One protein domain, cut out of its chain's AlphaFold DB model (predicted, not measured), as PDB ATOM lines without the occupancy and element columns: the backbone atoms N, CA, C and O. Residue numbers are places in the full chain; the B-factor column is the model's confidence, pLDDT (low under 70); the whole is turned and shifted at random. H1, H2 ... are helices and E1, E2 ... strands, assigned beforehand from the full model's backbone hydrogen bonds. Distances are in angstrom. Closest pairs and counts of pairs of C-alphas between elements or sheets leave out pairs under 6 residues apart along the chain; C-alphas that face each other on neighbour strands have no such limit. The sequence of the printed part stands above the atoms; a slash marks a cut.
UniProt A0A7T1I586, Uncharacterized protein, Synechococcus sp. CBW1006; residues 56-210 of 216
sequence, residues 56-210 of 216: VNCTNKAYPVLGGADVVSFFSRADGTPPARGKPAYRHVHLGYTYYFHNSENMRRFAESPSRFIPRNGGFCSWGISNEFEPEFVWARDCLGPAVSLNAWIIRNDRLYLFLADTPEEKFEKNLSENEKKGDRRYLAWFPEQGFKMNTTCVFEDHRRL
ATOM      1  N   VAL A  56     -58.587 -43.990 -35.639       79.44
ATOM      2  CA  VAL A  56     -59.847 -43.233 -35.614       79.44
ATOM      3  C   VAL A  56     -59.675 -41.922 -34.857       79.44
ATOM      4  O   VAL A  56     -60.080 -40.877 -35.361       79.44
ATOM      5  N   ASN A  57     -59.026 -41.963 -33.691       85.69
ATOM      6  CA  ASN A  57     -58.842 -40.770 -32.878       85.69
ATOM      7  C   ASN A  57     -57.903 -39.769 -33.565       85.69
ATOM      8  O   ASN A  57     -58.241 -38.594 -33.693       85.69
ATOM      9  N   CYS A  58     -56.766 -40.247 -34.082       90.44
ATOM     10  CA  CYS A  58     -55.745 -39.391 -34.687       90.44
ATOM     11  C   CYS A  58     -56.141 -38.753 -36.017       90.44
ATOM     12  O   CYS A  58     -55.479 -37.812 -36.440       90.44
ATOM     13  N   THR A  59     -57.145 -39.290 -36.714       92.94
ATOM     14  CA  THR A  59     -57.458 -38.901 -38.102       92.94
ATOM     15  C   THR A  59     -58.869 -38.349 -38.266       92.94
ATOM     16  O   THR A  59     -59.408 -38.322 -39.379       92.94
ATOM     17  N   ASN A  60     -59.471 -37.907 -37.159       91.88
ATOM     18  CA  ASN A  60     -60.808 -37.336 -37.132       91.88
ATOM     19  C   ASN A  60     -60.864 -36.053 -37.981       91.88
ATOM     20  O   ASN A  60     -60.212 -35.052 -37.679       91.88
ATOM     21  N   LYS A  61     -61.664 -36.096 -39.051       93.38
ATOM     22  CA  LYS A  61     -61.813 -35.026 -40.049       93.38
ATOM     23  C   LYS A  61     -62.573 -33.797 -39.546       93.38
ATOM     24  O   LYS A  61     -62.567 -32.780 -40.235       93.38
ATOM     25  N   ALA A  62     -63.197 -33.870 -38.368       92.88
ATOM     26  CA  ALA A  62     -63.763 -32.700 -37.697       92.88
ATOM     27  C   ALA A  62     -62.680 -31.673 -37.316       92.88
ATOM     28  O   ALA A  62     -62.985 -30.499 -37.117       92.88
ATOM     29  N   TYR A  63     -61.416 -32.104 -37.265       94.44
ATOM     30  CA  TYR A  63     -60.284 -31.269 -36.895       94.44
ATOM     31  C   TYR A  63     -59.398 -30.887 -38.061       94.44
ATOM     32  O   TYR A  63     -59.243 -31.660 -39.013       94.44
ATOM     33  N   PRO A  64     -58.752 -29.716 -37.962       96.62
ATOM     34  CA  PRO A  64     -57.722 -29.353 -38.904       96.62
ATOM     35  C   PRO A  64     -56.499 -30.271 -38.774       96.62
ATOM     36  O   PRO A  64     -56.170 -30.763 -37.693       96.62
ATOM     37  N   VAL A  65     -55.798 -30.468 -39.886       97.56
ATOM     38  CA  VAL A  65     -54.531 -31.210 -39.940       97.56
ATOM     39  C   VAL A  65     -53.520 -30.623 -38.954       97.56
ATOM     40  O   VAL A  65     -53.414 -29.404 -38.809       97.56
ATOM     41  N   LEU A  66     -52.804 -31.508 -38.255       96.12
ATOM     42  CA  LEU A  66     -51.835 -31.199 -37.200       96.12
ATOM     43  C   LEU A  66     -52.391 -30.262 -36.120       96.12
ATOM     44  O   LEU A  66     -51.731 -29.325 -35.666       96.12
ATOM     45  N   GLY A  67     -53.658 -30.462 -35.760       94.81
ATOM     46  CA  GLY A  67     -54.365 -29.620 -34.810       94.81
ATOM     47  C   GLY A  67     -54.517 -28.171 -35.266       94.81
ATOM     48  O   GLY A  67     -54.868 -27.341 -34.440       94.81
ATOM     49  N   GLY A  68     -54.252 -27.825 -36.532       96.19
ATOM     50  CA  GLY A  68     -54.331 -26.455 -37.055       96.19
ATOM     51  C   GLY A  68     -52.993 -25.726 -37.154       96.19
ATOM     52  O   GLY A  68     -52.986 -24.502 -37.289       96.19
ATOM     53  N   ALA A  69     -51.871 -26.444 -37.081       95.75
ATOM     54  CA  ALA A  69     -50.575 -25.886 -37.447       95.75
ATOM     55  C   ALA A  69     -50.551 -25.524 -38.942       95.75
ATOM     56  O   ALA A  69     -51.028 -26.283 -39.787       95.75
ATOM     57  N   ASP A  70     -49.981 -24.367 -39.270       97.38
ATOM     58  CA  ASP A  70     -49.797 -23.948 -40.654       97.38
ATOM     59  C   ASP A  70     -48.665 -24.760 -41.298       97.38
ATOM     60  O   ASP A  70     -47.480 -24.514 -41.062       97.38
ATOM     61  N   VAL A  71     -49.039 -25.718 -42.149       97.19
ATOM     62  CA  VAL A  71     -48.095 -26.607 -42.844       97.19
ATOM     63  C   VAL A  71     -47.097 -25.860 -43.738       97.19
ATOM     64  O   VAL A  71     -45.986 -26.341 -43.947       97.19
ATOM     65  N   VAL A  72     -47.444 -24.670 -44.237       97.12
ATOM     66  CA  VAL A  72     -46.540 -23.841 -45.053       97.12
ATOM     67  C   VAL A  72     -45.484 -23.176 -44.178       97.12
ATOM     68  O   VAL A  72     -44.353 -22.975 -44.620       97.12
ATOM     69  N   SER A  73     -45.818 -22.877 -42.923       95.75
ATOM     70  CA  SER A  73     -44.906 -22.190 -42.008       95.75
ATOM     71  C   SER A  73     -43.694 -23.038 -41.615       95.75
ATOM     72  O   SER A  73     -42.632 -22.465 -41.388       95.75
ATOM     73  N   PHE A  74     -43.779 -24.373 -41.636       94.62
ATOM     74  CA  PHE A  74     -42.611 -25.246 -41.427       94.62
ATOM     75  C   PHE A  74     -41.468 -24.975 -42.419       94.62
ATOM     76  O   PHE A  74     -40.298 -25.107 -42.075       94.62
ATOM     77  N   PHE A  75     -41.792 -24.542 -43.641       93.56
ATOM     78  CA  PHE A  75     -40.819 -24.295 -44.709       93.56
ATOM     79  C   PHE A  75     -40.112 -22.942 -44.586       93.56
ATOM     80  O   PHE A  75     -39.177 -22.665 -45.332       93.56
ATOM     81  N   SER A  76     -40.564 -22.083 -43.670       85.31
ATOM     82  CA  SER A  76     -39.956 -20.775 -43.395       85.31
ATOM     83  C   SER A  76     -39.149 -20.727 -42.096       85.31
ATOM     84  O   SER A  76     -38.553 -19.694 -41.808       85.31
ATOM     85  N   ARG A  77     -39.131 -21.808 -41.303       74.00
ATOM     86  CA  ARG A  77     -38.610 -21.812 -39.924       74.00
ATOM     87  C   ARG A  77     -37.392 -22.719 -39.771       74.00
ATOM     88  O   ARG A  77     -37.436 -23.738 -39.102       74.00
ATOM     89  N   ALA A  78     -36.283 -22.347 -40.405       61.28
ATOM     90  CA  ALA A  78     -35.026 -23.101 -40.314       61.28
ATOM     91  C   ALA A  78     -34.343 -23.028 -38.926       61.28
ATOM     92  O   ALA A  78     -33.268 -23.589 -38.748       61.28
ATOM     93  N   ASP A  79     -34.936 -22.318 -37.964       64.31
ATOM     94  CA  ASP A  79     -34.390 -22.032 -36.634       64.31
ATOM     95  C   ASP A  79     -34.929 -22.956 -35.525       64.31
ATOM     96  O   ASP A  79     -34.637 -22.732 -34.353       64.31
ATOM     97  N   GLY A  80     -35.733 -23.969 -35.870       67.00
ATOM     98  CA  GLY A  80     -36.324 -24.886 -34.889       67.00
ATOM     99  C   GLY A  80     -37.473 -24.275 -34.077       67.00
ATOM    100  O   GLY A  80     -37.897 -24.851 -33.078       67.00
ATOM    101  N   THR A  81     -38.016 -23.121 -34.489       79.25
ATOM    102  CA  THR A  81     -39.185 -22.536 -33.817       79.25
ATOM    103  C   THR A  81     -40.508 -23.149 -34.299       79.25
ATOM    104  O   THR A  81     -40.684 -23.316 -35.511       79.25
ATOM    105  N   PRO A  82     -41.471 -23.432 -33.393       80.25
ATOM    106  CA  PRO A  82     -42.736 -24.068 -33.751       80.25
ATOM    107  C   PRO A  82     -43.452 -23.391 -34.935       80.25
ATOM    108  O   PRO A  82     -43.390 -22.160 -35.095       80.25
ATOM    109  N   PRO A  83     -44.178 -24.158 -35.770       90.62
ATOM    110  CA  PRO A  83     -44.927 -23.611 -36.894       90.62
ATOM    111  C   PRO A  83     -45.948 -22.578 -36.411       90.62
ATOM    112  O   PRO A  83     -46.527 -22.688 -35.331       90.62
ATOM    113  N   ALA A  84     -46.234 -21.576 -37.244       93.00
ATOM    114  CA  ALA A  84     -47.300 -20.640 -36.920       93.00
ATOM    115  C   ALA A  84     -48.649 -21.370 -36.816       93.00
ATOM    116  O   ALA A  84     -48.938 -22.314 -37.555       93.00
ATOM    117  N   ARG A  85     -49.511 -20.901 -35.912       93.62
ATOM    118  CA  ARG A  85     -50.874 -21.416 -35.785       93.62
ATOM    119  C   ARG A  85     -51.763 -20.823 -36.869       93.62
ATOM    120  O   ARG A  85     -51.752 -19.609 -37.110       93.62
ATOM    121  N   GLY A  86     -52.534 -21.691 -37.512       95.88
ATOM    122  CA  GLY A  86     -53.525 -21.298 -38.491       95.88
ATOM    123  C   GLY A  86     -54.819 -20.793 -37.859       95.88
ATOM    124  O   GLY A  86     -55.070 -20.974 -36.667       95.88
ATOM    125  N   LYS A  87     -55.658 -20.145 -38.670       97.00
ATOM    126  CA  LYS A  87     -56.951 -19.592 -38.243       97.00
ATOM    127  C   LYS A  87     -58.086 -20.176 -39.089       97.00
ATOM    128  O   LYS A  87     -57.910 -20.287 -40.299       97.00
ATOM    129  N   PRO A  88     -59.285 -20.427 -38.529       96.69
ATOM    130  CA  PRO A  88     -60.438 -20.899 -39.310       96.69
ATOM    131  C   PRO A  88     -60.840 -19.983 -40.480       96.69
ATOM    132  O   PRO A  88     -61.443 -20.447 -41.452       96.69
ATOM    133  N   ALA A  89     -60.511 -18.688 -40.394       97.69
ATOM    134  CA  ALA A  89     -60.721 -17.705 -41.459       97.69
ATOM    135  C   ALA A  89     -59.829 -17.945 -42.692       97.69
ATOM    136  O   ALA A  89     -60.221 -17.599 -43.802       97.69
ATOM    137  N   TYR A  90     -58.659 -18.565 -42.510       98.38
ATOM    138  CA  TYR A  90     -57.731 -18.925 -43.579       98.38
ATOM    139  C   TYR A  90     -57.638 -20.445 -43.633       98.38
ATOM    140  O   TYR A  90     -56.752 -21.052 -43.032       98.38
ATOM    141  N   ARG A  91     -58.599 -21.074 -44.314       98.19
ATOM    142  CA  ARG A  91     -58.690 -22.532 -44.406       98.19
ATOM    143  C   ARG A  91     -58.804 -23.016 -45.842       98.19
ATOM    144  O   ARG A  91     -59.425 -22.360 -46.672       98.19
ATOM    145  N   HIS A  92     -58.271 -24.202 -46.100       98.38
ATOM    146  CA  HIS A  92     -58.403 -24.894 -47.379       98.38
ATOM    147  C   HIS A  92     -58.691 -26.378 -47.141       98.38
ATOM    148  O   HIS A  92     -58.147 -26.966 -46.208       98.38
ATOM    149  N   VAL A  93     -59.544 -26.986 -47.966       97.44
ATOM    150  CA  VAL A  93     -59.854 -28.420 -47.875       97.44
ATOM    151  C   VAL A  93     -59.105 -29.162 -48.970       97.44
ATOM    152  O   VAL A  93     -59.263 -28.852 -50.146       97.44
ATOM    153  N   HIS A  94     -58.319 -30.165 -48.590       95.69
ATOM    154  CA  HIS A  94     -57.575 -31.003 -49.525       95.69
ATOM    155  C   HIS A  94     -57.592 -32.460 -49.055       95.69
ATOM    156  O   HIS A  94     -57.468 -32.728 -47.862       95.69
ATOM    157  N   LEU A  95     -57.820 -33.408 -49.973       92.62
ATOM    158  CA  LEU A  95     -58.009 -34.842 -49.669       92.62
ATOM    159  C   LEU A  95     -59.076 -35.113 -48.582       92.62
ATOM    160  O   LEU A  95     -59.014 -36.087 -47.829       92.62
ATOM    161  N   GLY A  96     -60.078 -34.234 -48.490       93.69
ATOM    162  CA  GLY A  96     -61.147 -34.316 -47.495       93.69
ATOM    163  C   GLY A  96     -60.708 -34.006 -46.061       93.69
ATOM    164  O   GLY A  96     -61.398 -34.429 -45.137       93.69
ATOM    165  N   TYR A  97     -59.581 -33.314 -45.881       96.25
ATOM    166  CA  TYR A  97     -59.119 -32.764 -44.608       96.25
ATOM    167  C   TYR A  97     -59.052 -31.240 -44.675       96.25
ATOM    168  O   TYR A  97     -58.742 -30.670 -45.723       96.25
ATOM    169  N   THR A  98     -59.318 -30.586 -43.548       97.94
ATOM    170  CA  THR A  98     -59.219 -29.131 -43.421       97.94
ATOM    171  C   THR A  98     -57.806 -28.740 -42.996       97.94
ATOM    172  O   THR A  98     -57.276 -29.269 -42.026       97.94
ATOM    173  N   TYR A  99     -57.204 -27.786 -43.692       98.44
ATOM    174  CA  TYR A  99     -55.927 -27.170 -43.341       98.44
ATOM    175  C   TYR A  99     -56.181 -25.731 -42.918       98.44
ATOM    176  O   TYR A  99     -56.953 -25.033 -43.579       98.44
ATOM    177  N   TYR A 100     -55.541 -25.291 -41.836       98.44
ATOM    178  CA  TYR A 100     -55.567 -23.900 -41.387       98.44
ATOM    179  C   TYR A 100     -54.228 -23.228 -41.661       98.44
ATOM    180  O   TYR A 100     -53.178 -23.855 -41.555       98.44
ATOM    181  N   PHE A 101     -54.279 -21.936 -41.971       98.44
ATOM    182  CA  PHE A 101     -53.114 -21.133 -42.323       98.44
ATOM    183  C   PHE A 101     -53.059 -19.864 -41.486       98.44
ATOM    184  O   PHE A 101     -54.078 -19.341 -41.027       98.44
ATOM    185  N   HIS A 102     -51.849 -19.384 -41.236       97.56
ATOM    186  CA  HIS A 102     -51.606 -18.201 -40.424       97.56
ATOM    187  C   HIS A 102     -52.168 -16.933 -41.090       97.56
ATOM    188  O   HIS A 102     -52.685 -16.035 -40.416       97.56
ATOM    189  N   ASN A 103     -52.100 -16.887 -42.423       97.94
ATOM    190  CA  ASN A 103     -52.559 -15.792 -43.269       97.94
ATOM    191  C   ASN A 103     -53.046 -16.305 -44.644       97.94
ATOM    192  O   ASN A 103     -52.906 -17.484 -44.982       97.94
ATOM    193  N   SER A 104     -53.624 -15.403 -45.441       98.25
ATOM    194  CA  SER A 104     -54.125 -15.699 -46.791       98.25
ATOM    195  C   SER A 104     -53.020 -16.088 -47.780       98.25
ATOM    196  O   SER A 104     -53.276 -16.871 -48.693       98.25
ATOM    197  N   GLU A 105     -51.800 -15.583 -47.590       98.19
ATOM    198  CA  GLU A 105     -50.641 -15.896 -48.430       98.19
ATOM    199  C   GLU A 105     -50.266 -17.377 -48.335       98.19
ATOM    200  O   GLU A 105     -50.184 -18.069 -49.348       98.19
ATOM    201  N   ASN A 106     -50.116 -17.894 -47.115       98.25
ATOM    202  CA  ASN A 106     -49.802 -19.299 -46.879       98.25
ATOM    203  C   ASN A 106     -50.920 -20.217 -47.391       98.25
ATOM    204  O   ASN A 106     -50.637 -21.213 -48.054       98.25
ATOM    205  N   MET A 107     -52.187 -19.843 -47.181       98.50
ATOM    206  CA  MET A 107     -53.324 -20.576 -47.750       98.50
ATOM    207  C   MET A 107     -53.238 -20.665 -49.280       98.50
ATOM    208  O   MET A 107     -53.468 -21.734 -49.845       98.50
ATOM    209  N   ARG A 108     -52.896 -19.559 -49.954       98.50
ATOM    210  CA  ARG A 108     -52.770 -19.523 -51.416       98.50
ATOM    211  C   ARG A 108     -51.613 -20.393 -51.901       98.50
ATOM    212  O   ARG A 108     -51.824 -21.228 -52.774       98.50
ATOM    213  N   ARG A 109     -50.437 -20.285 -51.273       97.94
ATOM    214  CA  ARG A 109     -49.268 -21.133 -51.579       97.94
ATOM    215  C   ARG A 109     -49.594 -22.619 -51.443       97.94
ATOM    216  O   ARG A 109     -49.197 -23.413 -52.293       97.94
ATOM    217  N   PHE A 110     -50.338 -22.996 -50.401       98.19
ATOM    218  CA  PHE A 110     -50.808 -24.370 -50.244       98.19
ATOM    219  C   PHE A 110     -51.747 -24.780 -51.377       98.19
ATOM    220  O   PHE A 110     -51.535 -25.827 -51.974       98.19
ATOM    221  N   ALA A 111     -52.756 -23.964 -51.691       98.12
ATOM    222  CA  ALA A 111     -53.728 -24.267 -52.742       98.12
ATOM    223  C   ALA A 111     -53.079 -24.415 -54.132       98.12
ATOM    224  O   ALA A 111     -53.506 -25.258 -54.918       98.12
ATOM    225  N   GLU A 112     -52.033 -23.638 -54.420       98.06
ATOM    226  CA  GLU A 112     -51.271 -23.701 -55.675       98.06
ATOM    227  C   GLU A 112     -50.395 -24.957 -55.786       98.06
ATOM    228  O   GLU A 112     -50.119 -25.429 -56.888       98.06
ATOM    229  N   SER A 113     -49.907 -25.507 -54.670       96.06
ATOM    230  CA  SER A 113     -49.020 -26.680 -54.683       96.06
ATOM    231  C   SER A 113     -49.157 -27.560 -53.432       96.06
ATOM    232  O   SER A 113     -48.190 -27.697 -52.674       96.06
ATOM    233  N   PRO A 114     -50.313 -28.223 -53.215       95.06
ATOM    234  CA  PRO A 114     -50.556 -28.983 -51.987       95.06
ATOM    235  C   PRO A 114     -49.522 -30.088 -51.755       95.06
ATOM    236  O   PRO A 114     -49.071 -30.299 -50.633       95.06
ATOM    237  N   SER A 115     -49.078 -30.755 -52.826       92.12
ATOM    238  CA  SER A 115     -48.122 -31.871 -52.778       92.12
ATOM    239  C   SER A 115     -46.767 -31.526 -52.154       92.12
ATOM    240  O   SER A 115     -46.078 -32.435 -51.695       92.12
ATOM    241  N   ARG A 116     -46.391 -30.240 -52.120       94.19
ATOM    242  CA  ARG A 116     -45.172 -29.757 -51.453       94.19
ATOM    243  C   ARG A 116     -45.352 -29.664 -49.940       94.19
ATOM    244  O   ARG A 116     -44.469 -30.019 -49.178       94.19
ATOM    245  N   PHE A 117     -46.512 -29.192 -49.500       96.12
ATOM    246  CA  PHE A 117     -46.741 -28.830 -48.102       96.12
ATOM    247  C   PHE A 117     -47.422 -29.928 -47.287       96.12
ATOM    248  O   PHE A 117     -47.392 -29.888 -46.060       96.12
ATOM    249  N   ILE A 118     -48.047 -30.909 -47.944       95.25
ATOM    250  CA  ILE A 118     -48.643 -32.058 -47.261       95.25
ATOM    251  C   ILE A 118     -47.548 -32.824 -46.503       95.25
ATOM    252  O   ILE A 118     -46.577 -33.266 -47.126       95.25
ATOM    253  N   PRO A 119     -47.716 -33.042 -45.185       96.25
ATOM    254  CA  PRO A 119     -46.779 -33.842 -44.416       96.25
ATOM    255  C   PRO A 119     -46.662 -35.261 -44.981       96.25
ATOM    256  O   PRO A 119     -47.665 -35.938 -45.248       96.25
ATOM    257  N   ARG A 120     -45.430 -35.740 -45.137       95.69
ATOM    258  CA  ARG A 120     -45.166 -37.143 -45.453       95.69
ATOM    259  C   ARG A 120     -45.628 -38.028 -44.307       95.69
ATOM    260  O   ARG A 120     -45.808 -37.591 -43.172       95.69
ATOM    261  N   ASN A 121     -45.916 -39.275 -44.667       95.56
ATOM    262  CA  ASN A 121     -46.457 -40.286 -43.764       95.56
ATOM    263  C   ASN A 121     -47.667 -39.792 -42.946       95.56
ATOM    264  O   ASN A 121     -47.822 -40.143 -41.782       95.56
ATOM    265  N   GLY A 122     -48.515 -38.946 -43.550       95.38
ATOM    266  CA  GLY A 122     -49.737 -38.435 -42.926       95.38
ATOM    267  C   GLY A 122     -49.514 -37.423 -41.802       95.38
ATOM    268  O   GLY A 122     -50.477 -37.044 -41.145       95.38
ATOM    269  N   GLY A 123     -48.278 -36.979 -41.561       96.31
ATOM    270  CA  GLY A 123     -47.943 -36.132 -40.413       96.31
ATOM    271  C   GLY A 123     -47.813 -36.907 -39.101       96.31
ATOM    272  O   GLY A 123     -47.990 -36.346 -38.021       96.31
ATOM    273  N   PHE A 124     -47.538 -38.205 -39.199       96.31
ATOM    274  CA  PHE A 124     -47.137 -39.065 -38.090       96.31
ATOM    275  C   PHE A 124     -45.607 -39.206 -38.039       96.31
ATOM    276  O   PHE A 124     -44.910 -38.711 -38.925       96.31
ATOM    277  N   CYS A 125     -45.075 -39.874 -37.008       96.38
ATOM    278  CA  CYS A 125     -43.628 -40.019 -36.836       96.38
ATOM    279  C   CYS A 125     -43.019 -40.803 -38.006       96.38
ATOM    280  O   CYS A 125     -43.262 -42.002 -38.166       96.38
ATOM    281  N   SER A 126     -42.188 -40.137 -38.802       97.50
ATOM    282  CA  SER A 126     -41.610 -40.724 -40.017       97.50
ATOM    283  C   SER A 126     -40.619 -41.847 -39.683       97.50
ATOM    284  O   SER A 126     -40.569 -42.871 -40.369       97.50
ATOM    285  N   TRP A 127     -39.882 -41.717 -38.572       97.44
ATOM    286  CA  TRP A 127     -39.048 -42.795 -38.027       97.44
ATOM    287  C   TRP A 127     -39.877 -43.995 -37.570       97.44
ATOM    288  O   TRP A 127     -39.605 -45.120 -37.985       97.44
ATOM    289  N   GLY A 128     -40.928 -43.752 -36.784       95.69
ATOM    290  CA  GLY A 128     -41.798 -44.813 -36.282       95.69
ATOM    291  C   GLY A 128     -42.410 -45.637 -37.414       95.69
ATOM    292  O   GLY A 128     -42.307 -46.861 -37.463       95.69
ATOM    293  N   ILE A 129     -42.937 -44.955 -38.429       96.00
ATOM    294  CA  ILE A 129     -43.505 -45.615 -39.607       96.00
ATOM    295  C   ILE A 129     -42.439 -46.369 -40.412       96.00
ATOM    296  O   ILE A 129     -42.716 -47.457 -40.914       96.00
ATOM    297  N   SER A 130     -41.223 -45.837 -40.545       97.12
ATOM    298  CA  SER A 130     -40.182 -46.458 -41.375       97.12
ATOM    299  C   SER A 130     -39.445 -47.624 -40.707       97.12
ATOM    300  O   SER A 130     -39.062 -48.555 -41.416       97.12
ATOM    301  N   ASN A 131     -39.239 -47.591 -39.386       97.00
ATOM    302  CA  ASN A 131     -38.290 -48.484 -38.709       97.00
ATOM    303  C   ASN A 131     -38.803 -49.141 -37.418       97.00
ATOM    304  O   ASN A 131     -38.131 -50.035 -36.911       97.00
ATOM    305  N   GLU A 132     -39.965 -48.760 -36.890       93.25
ATOM    306  CA  GLU A 132     -40.499 -49.340 -35.653       93.25
ATOM    307  C   GLU A 132     -41.614 -50.356 -35.964       93.25
ATOM    308  O   GLU A 132     -42.531 -50.084 -36.746       93.25
ATOM    309  N   PHE A 133     -41.522 -51.567 -35.409       87.94
ATOM    310  CA  PHE A 133     -42.402 -52.694 -35.740       87.94
ATOM    311  C   PHE A 133     -42.898 -53.411 -34.483       87.94
ATOM    312  O   PHE A 133     -42.220 -53.441 -33.454       87.94
ATOM    313  N   GLU A 134     -44.079 -54.021 -34.592       81.50
ATOM    314  CA  GLU A 134     -44.617 -54.887 -33.547       81.50
ATOM    315  C   GLU A 134     -43.710 -56.116 -33.340       81.50
ATOM    316  O   GLU A 134     -43.114 -56.608 -34.305       81.50
ATOM    317  N   PRO A 135     -43.616 -56.647 -32.107       79.38
ATOM    318  CA  PRO A 135     -44.342 -56.232 -30.900       79.38
ATOM    319  C   PRO A 135     -43.652 -55.119 -30.093       79.38
ATOM    320  O   PRO A 135     -44.241 -54.620 -29.140       79.38
ATOM    321  N   GLU A 136     -42.419 -54.745 -30.442       80.62
ATOM    322  CA  GLU A 136     -41.614 -53.795 -29.660       80.62
ATOM    323  C   GLU A 136     -42.192 -52.375 -29.711       80.62
ATOM    324  O   GLU A 136     -42.214 -51.668 -28.705       80.62
ATOM    325  N   PHE A 137     -42.730 -51.985 -30.867       82.56
ATOM    326  CA  PHE A 137     -43.311 -50.668 -31.085       82.56
ATOM    327  C   PHE A 137     -44.601 -50.763 -31.896       82.56
ATOM    328  O   PHE A 137     -44.647 -51.372 -32.966       82.56
ATOM    329  N   VAL A 138     -45.661 -50.109 -31.424       77.94
ATOM    330  CA  VAL A 138     -46.997 -50.239 -32.024       77.94
ATOM    331  C   VAL A 138     -47.218 -49.179 -33.109       77.94
ATOM    332  O   VAL A 138     -48.043 -48.275 -32.978       77.94
ATOM    333  N   TRP A 139     -46.446 -49.297 -34.191       87.88
ATOM    334  CA  TRP A 139     -46.662 -48.576 -35.448       87.88
ATOM    335  C   TRP A 139     -47.297 -49.517 -36.470       87.88
ATOM    336  O   TRP A 139     -46.625 -50.235 -37.209       87.88
ATOM    337  N   ALA A 140     -48.620 -49.516 -36.520       88.50
ATOM    338  CA  ALA A 140     -49.417 -50.349 -37.408       88.50
ATOM    339  C   ALA A 140     -50.544 -49.524 -38.036       88.50
ATOM    340  O   ALA A 140     -50.858 -48.427 -37.586       88.50
ATOM    341  N   ARG A 141     -51.212 -50.072 -39.055       88.19
ATOM    342  CA  ARG A 141     -52.335 -49.400 -39.733       88.19
ATOM    343  C   ARG A 141     -53.393 -48.868 -38.756       88.19
ATOM    344  O   ARG A 141     -53.885 -47.759 -38.941       88.19
ATOM    345  N   ASP A 142     -53.736 -49.660 -37.742       86.94
ATOM    346  CA  ASP A 142     -54.770 -49.322 -36.756       86.94
ATOM    347  C   ASP A 142     -54.199 -48.551 -35.541       86.94
ATOM    348  O   ASP A 142     -54.958 -47.910 -34.807       86.94
ATOM    349  N   CYS A 143     -52.870 -48.566 -35.365       86.75
ATOM    350  CA  CYS A 143     -52.135 -48.012 -34.227       86.75
ATOM    351  C   CYS A 143     -51.042 -47.058 -34.734       86.75
ATOM    352  O   CYS A 143     -49.930 -47.476 -35.049       86.75
ATOM    353  N   LEU A 144     -51.345 -45.766 -34.844       86.38
ATOM    354  CA  LEU A 144     -50.434 -44.784 -35.447       86.38
ATOM    355  C   LEU A 144     -49.465 -44.163 -34.434       86.38
ATOM    356  O   LEU A 144     -49.172 -42.971 -34.510       86.38
ATOM    357  N   GLY A 145     -48.984 -44.991 -33.501       84.81
ATOM    358  CA  GLY A 145     -48.011 -44.625 -32.483       84.81
ATOM    359  C   GLY A 145     -48.392 -43.412 -31.621       84.81
ATOM    360  O   GLY A 145     -49.544 -42.964 -31.599       84.81
ATOM    361  N   PRO A 146     -47.438 -42.895 -30.834       88.06
ATOM    362  CA  PRO A 146     -47.639 -41.685 -30.047       88.06
ATOM    363  C   PRO A 146     -47.788 -40.428 -30.922       88.06
ATOM    364  O   PRO A 146     -47.403 -40.399 -32.091       88.06
ATOM    365  N   ALA A 147     -48.330 -39.366 -30.322       90.12
ATOM    366  CA  ALA A 147     -48.465 -38.059 -30.961       90.12
ATOM    367  C   ALA A 147     -47.105 -37.480 -31.390       90.12
ATOM    368  O   ALA A 147     -46.116 -37.698 -30.704       90.12
ATOM    369  N   VAL A 148     -47.049 -36.726 -32.491       92.75
ATOM    370  CA  VAL A 148     -45.810 -36.048 -32.922       92.75
ATOM    371  C   VAL A 148     -45.620 -34.704 -32.223       92.75
ATOM    372  O   VAL A 148     -46.597 -34.048 -31.851       92.75
ATOM    373  N   SER A 149     -44.366 -34.276 -32.100       91.81
ATOM    374  CA  SER A 149     -44.012 -32.923 -31.684       91.81
ATOM    375  C   SER A 149     -44.077 -31.991 -32.888       91.81
ATOM    376  O   SER A 149     -43.518 -32.295 -33.941       91.81
ATOM    377  N   LEU A 150     -44.700 -30.820 -32.740       92.25
ATOM    378  CA  LEU A 150     -44.591 -29.765 -33.755       92.25
ATOM    379  C   LEU A 150     -43.203 -29.098 -33.776       92.25
ATOM    380  O   LEU A 150     -42.954 -28.285 -34.661       92.25
ATOM    381  N   ASN A 151     -42.316 -29.465 -32.842       90.38
ATOM    382  CA  ASN A 151     -40.958 -28.936 -32.725       90.38
ATOM    383  C   ASN A 151     -39.870 -29.860 -33.300       90.38
ATOM    384  O   ASN A 151     -38.714 -29.466 -33.314       90.38
ATOM    385  N   ALA A 152     -40.225 -31.064 -33.765       91.81
ATOM    386  CA  ALA A 152     -39.283 -32.022 -34.349       91.81
ATOM    387  C   ALA A 152     -39.696 -32.337 -35.794       91.81
ATOM    388  O   ALA A 152     -40.657 -33.081 -36.042       91.81
ATOM    389  N   TRP A 153     -39.023 -31.707 -36.755       94.81
ATOM    390  CA  TRP A 153     -39.327 -31.843 -38.176       94.81
ATOM    391  C   TRP A 153     -38.103 -31.587 -39.044       94.81
ATOM    392  O   TRP A 153     -37.245 -30.775 -38.720       94.81
ATOM    393  N   ILE A 154     -38.108 -32.186 -40.233       94.19
ATOM    394  CA  ILE A 154     -37.155 -31.846 -41.292       94.19
ATOM    395  C   ILE A 154     -37.890 -31.495 -42.582       94.19
ATOM    396  O   ILE A 154     -38.963 -32.033 -42.884       94.19
ATOM    397  N   ILE A 155     -37.278 -30.613 -43.374       93.94
ATOM    398  CA  ILE A 155     -37.666 -30.353 -44.760       93.94
ATOM    399  C   ILE A 155     -36.618 -30.969 -45.683       93.94
ATOM    400  O   ILE A 155     -35.461 -30.551 -45.694       93.94
ATOM    401  N   ARG A 156     -37.023 -31.936 -46.510       91.69
ATOM    402  CA  ARG A 156     -36.133 -32.586 -47.481       91.69
ATOM    403  C   ARG A 156     -36.809 -32.701 -48.835       91.69
ATOM    404  O   ARG A 156     -37.917 -33.210 -48.925       91.69
ATOM    405  N   ASN A 157     -36.134 -32.250 -49.895       91.31
ATOM    406  CA  ASN A 157     -36.662 -32.277 -51.266       91.31
ATOM    407  C   ASN A 157     -38.078 -31.673 -51.359       91.31
ATOM    408  O   ASN A 157     -38.983 -32.295 -51.912       91.31
ATOM    409  N   ASP A 158     -38.269 -30.496 -50.750       91.56
ATOM    410  CA  ASP A 158     -39.565 -29.811 -50.647       91.56
ATOM    411  C   ASP A 158     -40.672 -30.642 -49.969       91.56
ATOM    412  O   ASP A 158     -41.848 -30.465 -50.272       91.56
ATOM    413  N   ARG A 159     -40.320 -31.556 -49.057       92.69
ATOM    414  CA  ARG A 159     -41.279 -32.375 -48.303       92.69
ATOM    415  C   ARG A 159     -41.061 -32.243 -46.806       92.69
ATOM    416  O   ARG A 159     -39.926 -32.256 -46.340       92.69
ATOM    417  N   LEU A 160     -42.171 -32.167 -46.080       96.06
ATOM    418  CA  LEU A 160     -42.217 -32.086 -44.625       96.06
ATOM    419  C   LEU A 160     -42.295 -33.483 -44.005       96.06
ATOM    420  O   LEU A 160     -43.209 -34.244 -44.326       96.06
ATOM    421  N   TYR A 161     -41.385 -33.785 -43.085       96.75
ATOM    422  CA  TYR A 161     -41.397 -34.989 -42.253       96.75
ATOM    423  C   TYR A 161     -41.463 -34.578 -40.784       96.75
ATOM    424  O   TYR A 161     -40.754 -33.664 -40.376       96.75
ATOM    425  N   LEU A 162     -42.314 -35.247 -40.009       96.44
ATOM    426  CA  LEU A 162     -42.523 -34.975 -38.585       96.44
ATOM    427  C   LEU A 162     -42.041 -36.142 -37.729       96.44
ATOM    428  O   LEU A 162     -42.061 -37.301 -38.171       96.44
ATOM    429  N   PHE A 163     -41.665 -35.830 -36.491       95.25
ATOM    430  CA  PHE A 163     -41.143 -36.792 -35.532       95.25
ATOM    431  C   PHE A 163     -41.785 -36.631 -34.157       95.25
ATOM    432  O   PHE A 163     -42.328 -35.595 -33.785       95.25
ATOM    433  N   LEU A 164     -41.732 -37.713 -33.384       91.50
ATOM    434  CA  LEU A 164     -42.133 -37.697 -31.981       91.50
ATOM    435  C   LEU A 164     -41.227 -36.774 -31.147       91.50
ATOM    436  O   LEU A 164     -41.716 -36.090 -30.258       91.50
ATOM    437  N   ALA A 165     -39.923 -36.783 -31.424       90.94
ATOM    438  CA  ALA A 165     -38.895 -36.032 -30.710       90.94
ATOM    439  C   ALA A 165     -37.595 -36.014 -31.535       90.94
ATOM    440  O   ALA A 165     -37.498 -36.716 -32.548       90.94
ATOM    441  N   ASP A 166     -36.588 -35.306 -31.027       91.62
ATOM    442  CA  ASP A 166     -35.261 -35.161 -31.634       91.62
ATOM    443  C   ASP A 166     -34.568 -36.521 -31.836       91.62
ATOM    444  O   ASP A 166     -33.978 -36.790 -32.873       91.62
ATOM    445  N   THR A 167     -34.697 -37.468 -30.896       94.31
ATOM    446  CA  THR A 167     -34.033 -38.780 -31.033       94.31
ATOM    447  C   THR A 167     -34.533 -39.604 -32.240       94.31
ATOM    448  O   THR A 167     -33.705 -40.140 -32.981       94.31
ATOM    449  N   PRO A 168     -35.853 -39.778 -32.477       94.00
ATOM    450  CA  PRO A 168     -36.355 -40.347 -33.730       94.00
ATOM    451  C   PRO A 168     -35.942 -39.575 -34.990       94.00
ATOM    452  O   PRO A 168     -35.669 -40.211 -36.008       94.00
ATOM    453  N   GLU A 169     -35.885 -38.243 -34.927       94.69
ATOM    454  CA  GLU A 169     -35.409 -37.391 -36.026       94.69
ATOM    455  C   GLU A 169     -33.955 -37.722 -36.393       94.69
ATOM    456  O   GLU A 169     -33.687 -38.180 -37.506       94.69
ATOM    457  N   GLU A 170     -33.040 -37.664 -35.423       95.62
ATOM    458  CA  GLU A 170     -31.621 -37.993 -35.607       95.62
ATOM    459  C   GLU A 170     -31.419 -39.415 -36.163       95.62
ATOM    460  O   GLU A 170     -30.551 -39.669 -37.005       95.62
ATOM    461  N   LYS A 171     -32.218 -40.386 -35.699       97.00
ATOM    462  CA  LYS A 171     -32.183 -41.764 -36.219       97.00
ATOM    463  C   LYS A 171     -32.632 -41.832 -37.679       97.00
ATOM    464  O   LYS A 171     -32.041 -42.587 -38.459       97.00
ATOM    465  N   PHE A 172     -33.653 -41.063 -38.053       97.31
ATOM    466  CA  PHE A 172     -34.151 -41.000 -39.422       97.31
ATOM    467  C   PHE A 172     -33.108 -40.415 -40.374       97.31
ATOM    468  O   PHE A 172     -32.904 -40.960 -41.461       97.31
ATOM    469  N   GLU A 173     -32.387 -39.381 -39.951       96.06
ATOM    470  CA  GLU A 173     -31.385 -38.715 -40.783       96.06
ATOM    471  C   GLU A 173     -30.153 -39.582 -41.084       96.06
ATOM    472  O   GLU A 173     -29.609 -39.504 -42.187       96.06
ATOM    473  N   LYS A 174     -29.764 -40.496 -40.179       96.81
ATOM    474  CA  LYS A 174     -28.601 -41.393 -40.376       96.81
ATOM    475  C   LYS A 174     -28.646 -42.204 -41.673       96.81
ATOM    476  O   LYS A 174     -27.600 -42.486 -42.245       96.81
ATOM    477  N   ASN A 175     -29.838 -42.592 -42.128       96.06
ATOM    478  CA  ASN A 175     -30.052 -43.317 -43.386       96.06
ATOM    479  C   ASN A 175     -31.204 -42.693 -44.187       96.06
ATOM    480  O   ASN A 175     -32.081 -43.404 -44.682       96.06
ATOM    481  N   LEU A 176     -31.204 -41.359 -44.290       94.06
ATOM    482  CA  LEU A 176     -32.324 -40.546 -44.773       94.06
ATOM    483  C   LEU A 176     -33.032 -41.121 -46.009       94.06
ATOM    484  O   LEU A 176     -34.194 -41.502 -45.922       94.06
ATOM    485  N   SER A 177     -32.329 -41.271 -47.136       96.19
ATOM    486  CA  SER A 177     -32.932 -41.729 -48.400       96.19
ATOM    487  C   SER A 177     -33.565 -43.122 -48.316       96.19
ATOM    488  O   SER A 177     -34.522 -43.419 -49.031       96.19
ATOM    489  N   GLU A 178     -33.015 -44.009 -47.485       97.81
ATOM    490  CA  GLU A 178     -33.568 -45.350 -47.285       97.81
ATOM    491  C   GLU A 178     -34.786 -45.301 -46.357       97.81
ATOM    492  O   GLU A 178     -35.806 -45.937 -46.624       97.81
ATOM    493  N   ASN A 179     -34.715 -44.490 -45.303       97.81
ATOM    494  CA  ASN A 179     -35.810 -44.309 -44.361       97.81
ATOM    495  C   ASN A 179     -37.023 -43.623 -45.009       97.81
ATOM    496  O   ASN A 179     -38.150 -44.057 -44.773       97.81
ATOM    497  N   GLU A 180     -36.808 -42.649 -45.902       96.81
ATOM    498  CA  GLU A 180     -37.860 -42.051 -46.738       96.81
ATOM    499  C   GLU A 180     -38.593 -43.128 -47.554       96.81
ATOM    500  O   GLU A 180     -39.818 -43.246 -47.484       96.81
ATOM    501  N   LYS A 181     -37.849 -43.983 -48.272       96.81
ATOM    502  CA  LYS A 181     -38.427 -45.063 -49.091       96.81
ATOM    503  C   LYS A 181     -39.201 -46.078 -48.256       96.81
ATOM    504  O   LYS A 181     -40.276 -46.514 -48.672       96.81
ATOM    505  N   LYS A 182     -38.661 -46.483 -47.103       97.69
ATOM    506  CA  LYS A 182     -39.325 -47.414 -46.180       97.69
ATOM    507  C   LYS A 182     -40.619 -46.821 -45.634       97.69
ATOM    508  O   LYS A 182     -41.655 -47.482 -45.692       97.69
ATOM    509  N   GLY A 183     -40.561 -45.575 -45.160       96.06
ATOM    510  CA  GLY A 183     -41.714 -44.854 -44.629       96.06
ATOM    511  C   GLY A 183     -42.812 -44.698 -45.676       96.06
ATOM    512  O   GLY A 183     -43.953 -45.084 -45.433       96.06
ATOM    513  N   ASP A 184     -42.462 -44.210 -46.868       94.69
ATOM    514  CA  ASP A 184     -43.395 -44.056 -47.988       94.69
ATOM    515  C   ASP A 184     -44.045 -45.388 -48.377       94.69
ATOM    516  O   ASP A 184     -45.270 -45.477 -48.468       94.69
ATOM    517  N   ARG A 185     -43.239 -46.442 -48.554       95.75
ATOM    518  CA  ARG A 185     -43.733 -47.778 -48.910       95.75
ATOM    519  C   ARG A 185     -44.715 -48.302 -47.868       95.75
ATOM    520  O   ARG A 185     -45.787 -48.780 -48.230       95.75
ATOM    521  N   ARG A 186     -44.353 -48.234 -46.585       95.50
ATOM    522  CA  ARG A 186     -45.175 -48.772 -45.495       95.50
ATOM    523  C   ARG A 186     -46.458 -47.971 -45.311       95.50
ATOM    524  O   ARG A 186     -47.528 -48.562 -45.212       95.50
ATOM    525  N   TYR A 187     -46.370 -46.645 -45.354       94.38
ATOM    526  CA  TYR A 187     -47.536 -45.778 -45.241       94.38
ATOM    527  C   TYR A 187     -48.524 -45.980 -46.402       94.38
ATOM    528  O   TYR A 187     -49.722 -46.142 -46.168       94.38
ATOM    529  N   LEU A 188     -48.037 -46.039 -47.647       93.19
ATOM    530  CA  LEU A 188     -48.888 -46.292 -48.818       93.19
ATOM    531  C   LEU A 188     -49.486 -47.707 -48.813       93.19
ATOM    532  O   LEU A 188     -50.610 -47.891 -49.271       93.19
ATOM    533  N   ALA A 189     -48.779 -48.695 -48.253       93.81
ATOM    534  CA  ALA A 189     -49.328 -50.035 -48.055       93.81
ATOM    535  C   ALA A 189     -50.484 -50.053 -47.036       93.81
ATOM    536  O   ALA A 189     -51.424 -50.833 -47.182       93.81
ATOM    537  N   TRP A 190     -50.452 -49.191 -46.013       92.44
ATOM    538  CA  TRP A 190     -51.559 -49.054 -45.061       92.44
ATOM    539  C   TRP A 190     -52.759 -48.312 -45.650       92.44
ATOM    540  O   TRP A 190     -53.903 -48.709 -45.399       92.44
ATOM    541  N   PHE A 191     -52.495 -47.256 -46.422       91.25
ATOM    542  CA  PHE A 191     -53.491 -46.302 -46.906       91.25
ATOM    543  C   PHE A 191     -53.333 -46.050 -48.417       91.25
ATOM    544  O   PHE A 191     -52.772 -45.025 -48.813       91.25
ATOM    545  N   PRO A 192     -53.829 -46.960 -49.278       83.75
ATOM    546  CA  PRO A 192     -53.799 -46.766 -50.727       83.75
ATOM    547  C   PRO A 192     -54.663 -45.567 -51.168       83.75
ATOM    548  O   PRO A 192     -55.462 -45.048 -50.388       83.75
ATOM    549  N   GLU A 193     -54.507 -45.143 -52.428       59.03
ATOM    550  CA  GLU A 193     -54.858 -43.822 -53.001       59.03
ATOM    551  C   GLU A 193     -56.241 -43.223 -52.659       59.03
ATOM    552  O   GLU A 193     -56.401 -42.006 -52.701       59.03
ATOM    553  N   GLN A 194     -57.232 -44.018 -52.254       52.12
ATOM    554  CA  GLN A 194     -58.576 -43.544 -51.893       52.12
ATOM    555  C   GLN A 194     -58.790 -43.355 -50.373       52.12
ATOM    556  O   GLN A 194     -59.905 -43.080 -49.932       52.12
ATOM    557  N   GLY A 195     -57.739 -43.498 -49.552       68.56
ATOM    558  CA  GLY A 195     -57.859 -43.575 -48.093       68.56
ATOM    559  C   GLY A 195     -56.754 -42.898 -47.286       68.56
ATOM    560  O   GLY A 195     -56.540 -43.320 -46.152       68.56
ATOM    561  N   PHE A 196     -56.064 -41.885 -47.827       86.31
ATOM    562  CA  PHE A 196     -54.985 -41.178 -47.121       86.31
ATOM    563  C   PHE A 196     -55.443 -40.673 -45.742       86.31
ATOM    564  O   PHE A 196     -56.554 -40.157 -45.591       86.31
ATOM    565  N   LYS A 197     -54.583 -40.824 -44.733       93.75
ATOM    566  CA  LYS A 197     -54.892 -40.527 -43.334       93.75
ATOM    567  C   LYS A 197     -54.003 -39.419 -42.805       93.75
ATOM    568  O   LYS A 197     -52.828 -39.628 -42.541       93.75
ATOM    569  N   MET A 198     -54.578 -38.236 -42.640       95.38
ATOM    570  CA  MET A 198     -53.857 -37.121 -42.035       95.38
ATOM    571  C   MET A 198     -54.023 -37.145 -40.524       95.38
ATOM    572  O   MET A 198     -55.132 -37.335 -40.021       95.38
ATOM    573  N   ASN A 199     -52.922 -36.915 -39.826       96.06
ATOM    574  CA  ASN A 199     -52.898 -36.636 -38.408       96.06
ATOM    575  C   ASN A 199     -53.594 -35.296 -38.153       96.06
ATOM    576  O   ASN A 199     -53.162 -34.258 -38.655       96.06
ATOM    577  N   THR A 200     -54.681 -35.316 -37.394       95.44
ATOM    578  CA  THR A 200     -55.452 -34.129 -37.023       95.44
ATOM    579  C   THR A 200     -55.410 -33.846 -35.526       95.44
ATOM    580  O   THR A 200     -55.467 -32.681 -35.146       95.44
ATOM    581  N   THR A 201     -55.256 -34.864 -34.671       91.31
ATOM    582  CA  THR A 201     -55.347 -34.704 -33.203       91.31
ATOM    583  C   THR A 201     -54.158 -35.272 -32.420       91.31
ATOM    584  O   THR A 201     -53.983 -34.955 -31.244       91.31
ATOM    585  N   CYS A 202     -53.312 -36.096 -33.041       91.56
ATOM    586  CA  CYS A 202     -52.175 -36.743 -32.385       91.56
ATOM    587  C   CYS A 202     -50.919 -35.887 -32.530       91.56
ATOM    588  O   CYS A 202     -49.932 -36.280 -33.152       91.56
ATOM    589  N   VAL A 203     -50.986 -34.697 -31.940       91.38
ATOM    590  CA  VAL A 203     -49.928 -33.683 -31.942       91.38
ATOM    591  C   VAL A 203     -49.783 -33.046 -30.559       91.38
ATOM    592  O   VAL A 203     -50.755 -32.943 -29.805       91.38
ATOM    593  N   PHE A 204     -48.577 -32.596 -30.226       87.81
ATOM    594  CA  PHE A 204     -48.311 -31.767 -29.052       87.81
ATOM    595  C   PHE A 204     -47.338 -30.630 -29.381       87.81
ATOM    596  O   PHE A 204     -46.588 -30.690 -30.357       87.81
ATOM    597  N   GLU A 205     -47.362 -29.592 -28.549       76.44
ATOM    598  CA  GLU A 205     -46.487 -28.421 -28.628       76.44
ATOM    599  C   GLU A 205     -45.914 -28.164 -27.227       76.44
ATOM    600  O   GLU A 205     -46.658 -28.198 -26.249       76.44
ATOM    601  N   ASP A 206     -44.595 -27.964 -27.108       66.75
ATOM    602  CA  ASP A 206     -43.934 -27.655 -25.822       66.75
ATOM    603  C   ASP A 206     -44.273 -28.658 -24.692       66.75
ATOM    604  O   ASP A 206     -44.734 -28.299 -23.608       66.75
ATOM    605  N   HIS A 207     -44.155 -29.958 -24.996       59.97
ATOM    606  CA  HIS A 207     -44.511 -31.089 -24.117       59.97
ATOM    607  C   HIS A 207     -45.966 -31.119 -23.610       59.97
ATOM    608  O   HIS A 207     -46.331 -32.005 -22.833       59.97
ATOM    609  N   ARG A 208     -46.825 -30.205 -24.072       60.91
ATOM    610  CA  ARG A 208     -48.249 -30.171 -23.757       60.91
ATOM    611  C   ARG A 208     -49.037 -30.687 -24.942       60.91
ATOM    612  O   ARG A 208     -48.927 -30.183 -26.062       60.91
ATOM    613  N   ARG A 209     -49.855 -31.712 -24.693       61.34
ATOM    614  CA  ARG A 209     -50.863 -32.135 -25.665       61.34
ATOM    615  C   ARG A 209     -51.687 -30.905 -26.020       61.34
ATOM    616  O   ARG A 209     -52.105 -30.188 -25.117       61.34
ATOM    617  N   LEU A 210     -51.883 -30.651 -27.311       65.69
ATOM    618  CA  LEU A 210     -52.797 -29.586 -27.692       65.69
ATOM    619  C   LEU A 210     -54.170 -29.947 -27.121       65.69
ATOM    620  O   LEU A 210     -54.642 -31.067 -27.342       65.69
TER     621      LEU A 210
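AT A GLANCE: This is residues 56 to 210 of the 216 residues of an uncharacterized protein of Synechococcus sp. CBW1006 (UniProt A0A7T1I586). What would one see first in this model? A strongly twisted hairpin, E3 and E4, with the short strand E5 beside the start of E3, stands in the middle; towards one end of the longest axis lies a second hairpin, E1 and E2, with H3 packed on it, and towards the other end lie H7 and the crossed helices H6 and H8. The short helix H5 packs on E4, and H1 packs on E2. What is it made of? The printed part has 155 residues, of mixed class, with eight named helices and five named strands in the order H1 H2 E1 E2 H3 H4 H5 H6 E3 E4 H7 H8 E5; the sheet E4 E3 E5 is mixed, and the sheet E1 E2 is antiparallel. The whole is compact, with a radius of gyration of the C-alphas of 14.3 A and spans of 43 by 34 by 30 A.

HOW THE PARTS SIT: How is the larger sheet built? E3, residues 148 to 156, bends by 86 degrees at residue 151 and forms an antiparallel hairpin with E4, residues 159 to 163, with N 154 and O 161 at 3.0 A, within hydrogen-bond range. E3 is also the parallel neighbour of E5, residues 203 to 205, with N 204 and O 148 at 2.9 A. Which helices are beside it? H7, residues 166 to 173, lies over E4 and E3 at a height over the sheet of 8.9 A, along the strands at 23 degrees to E3 on the local plane. H5, residues 120 to 123, is on the sheet, its closest C-alphas to E4 being those of Arg 120 and Tyr 161, 5.4 A apart. H6, residues 126 to 131, touches H8, residues 176 to 190, about perpendicular at 90 degrees, with the C-alphas of Ser 130 and Gly 183 closest at 3.9 A. What lies farther out? E1, residues 87 to 94, bends by 84 degrees at residue 90 and forms a hairpin with E2, residues 97 to 101, with N 92 and O 99 at 3.0 A; both are apart from E3, E4 and E5. The closest C-alphas of E1 and H3, residues 104 to 112, are those of Tyr 90 and Ser 104, 5.8 A apart; those of E2 and H1, residues 65 to 68, are Tyr 100 and Gly 68, 5.2 A apart. H2, residues 73 to 76, and H4, residues 114 to 117, only graze the sheet E4 E3 E5. How are the helix backbones formed? In H3, H6, H7 and H8 every O i to N i+4 pair is within hydrogen-bond range; H1, H2, H4 and H5 are too short for such a pair, and each has one O i to N i+3 pair within range.

IN THESE COORDINATES: Where do the first and last elements lie? H1 begins at C-alpha 65, (-54.531, -31.210, -39.940), and E5 ends at C-alpha 205, (-46.487, -28.421, -28.628). How long are the longer elements? From first to last C-alpha, H8 measures 21.0 A, E3 17.8 A, E1 16.1 A, E4 13.5 A, E2 13.3 A, H3 12.3 A and H7 10.6 A. H8 begins at (-32.324, -40.546, -44.773).

THE WHOLE: How far does it reach? The two C-alphas farthest apart are those of Ser 104 and Pro 135, 44.6 A. Is the printed part unbroken, and which links are long? It has no cut from residue 56 to residue 210; the links from H6 to E3 and from H8 to E5 are long, with 16 and 12 residues. Where is confidence low? The mean pLDDT of the printed part is 91.1, and residues 78 to 80, 193 to 195 and 206 to 210 are under 70.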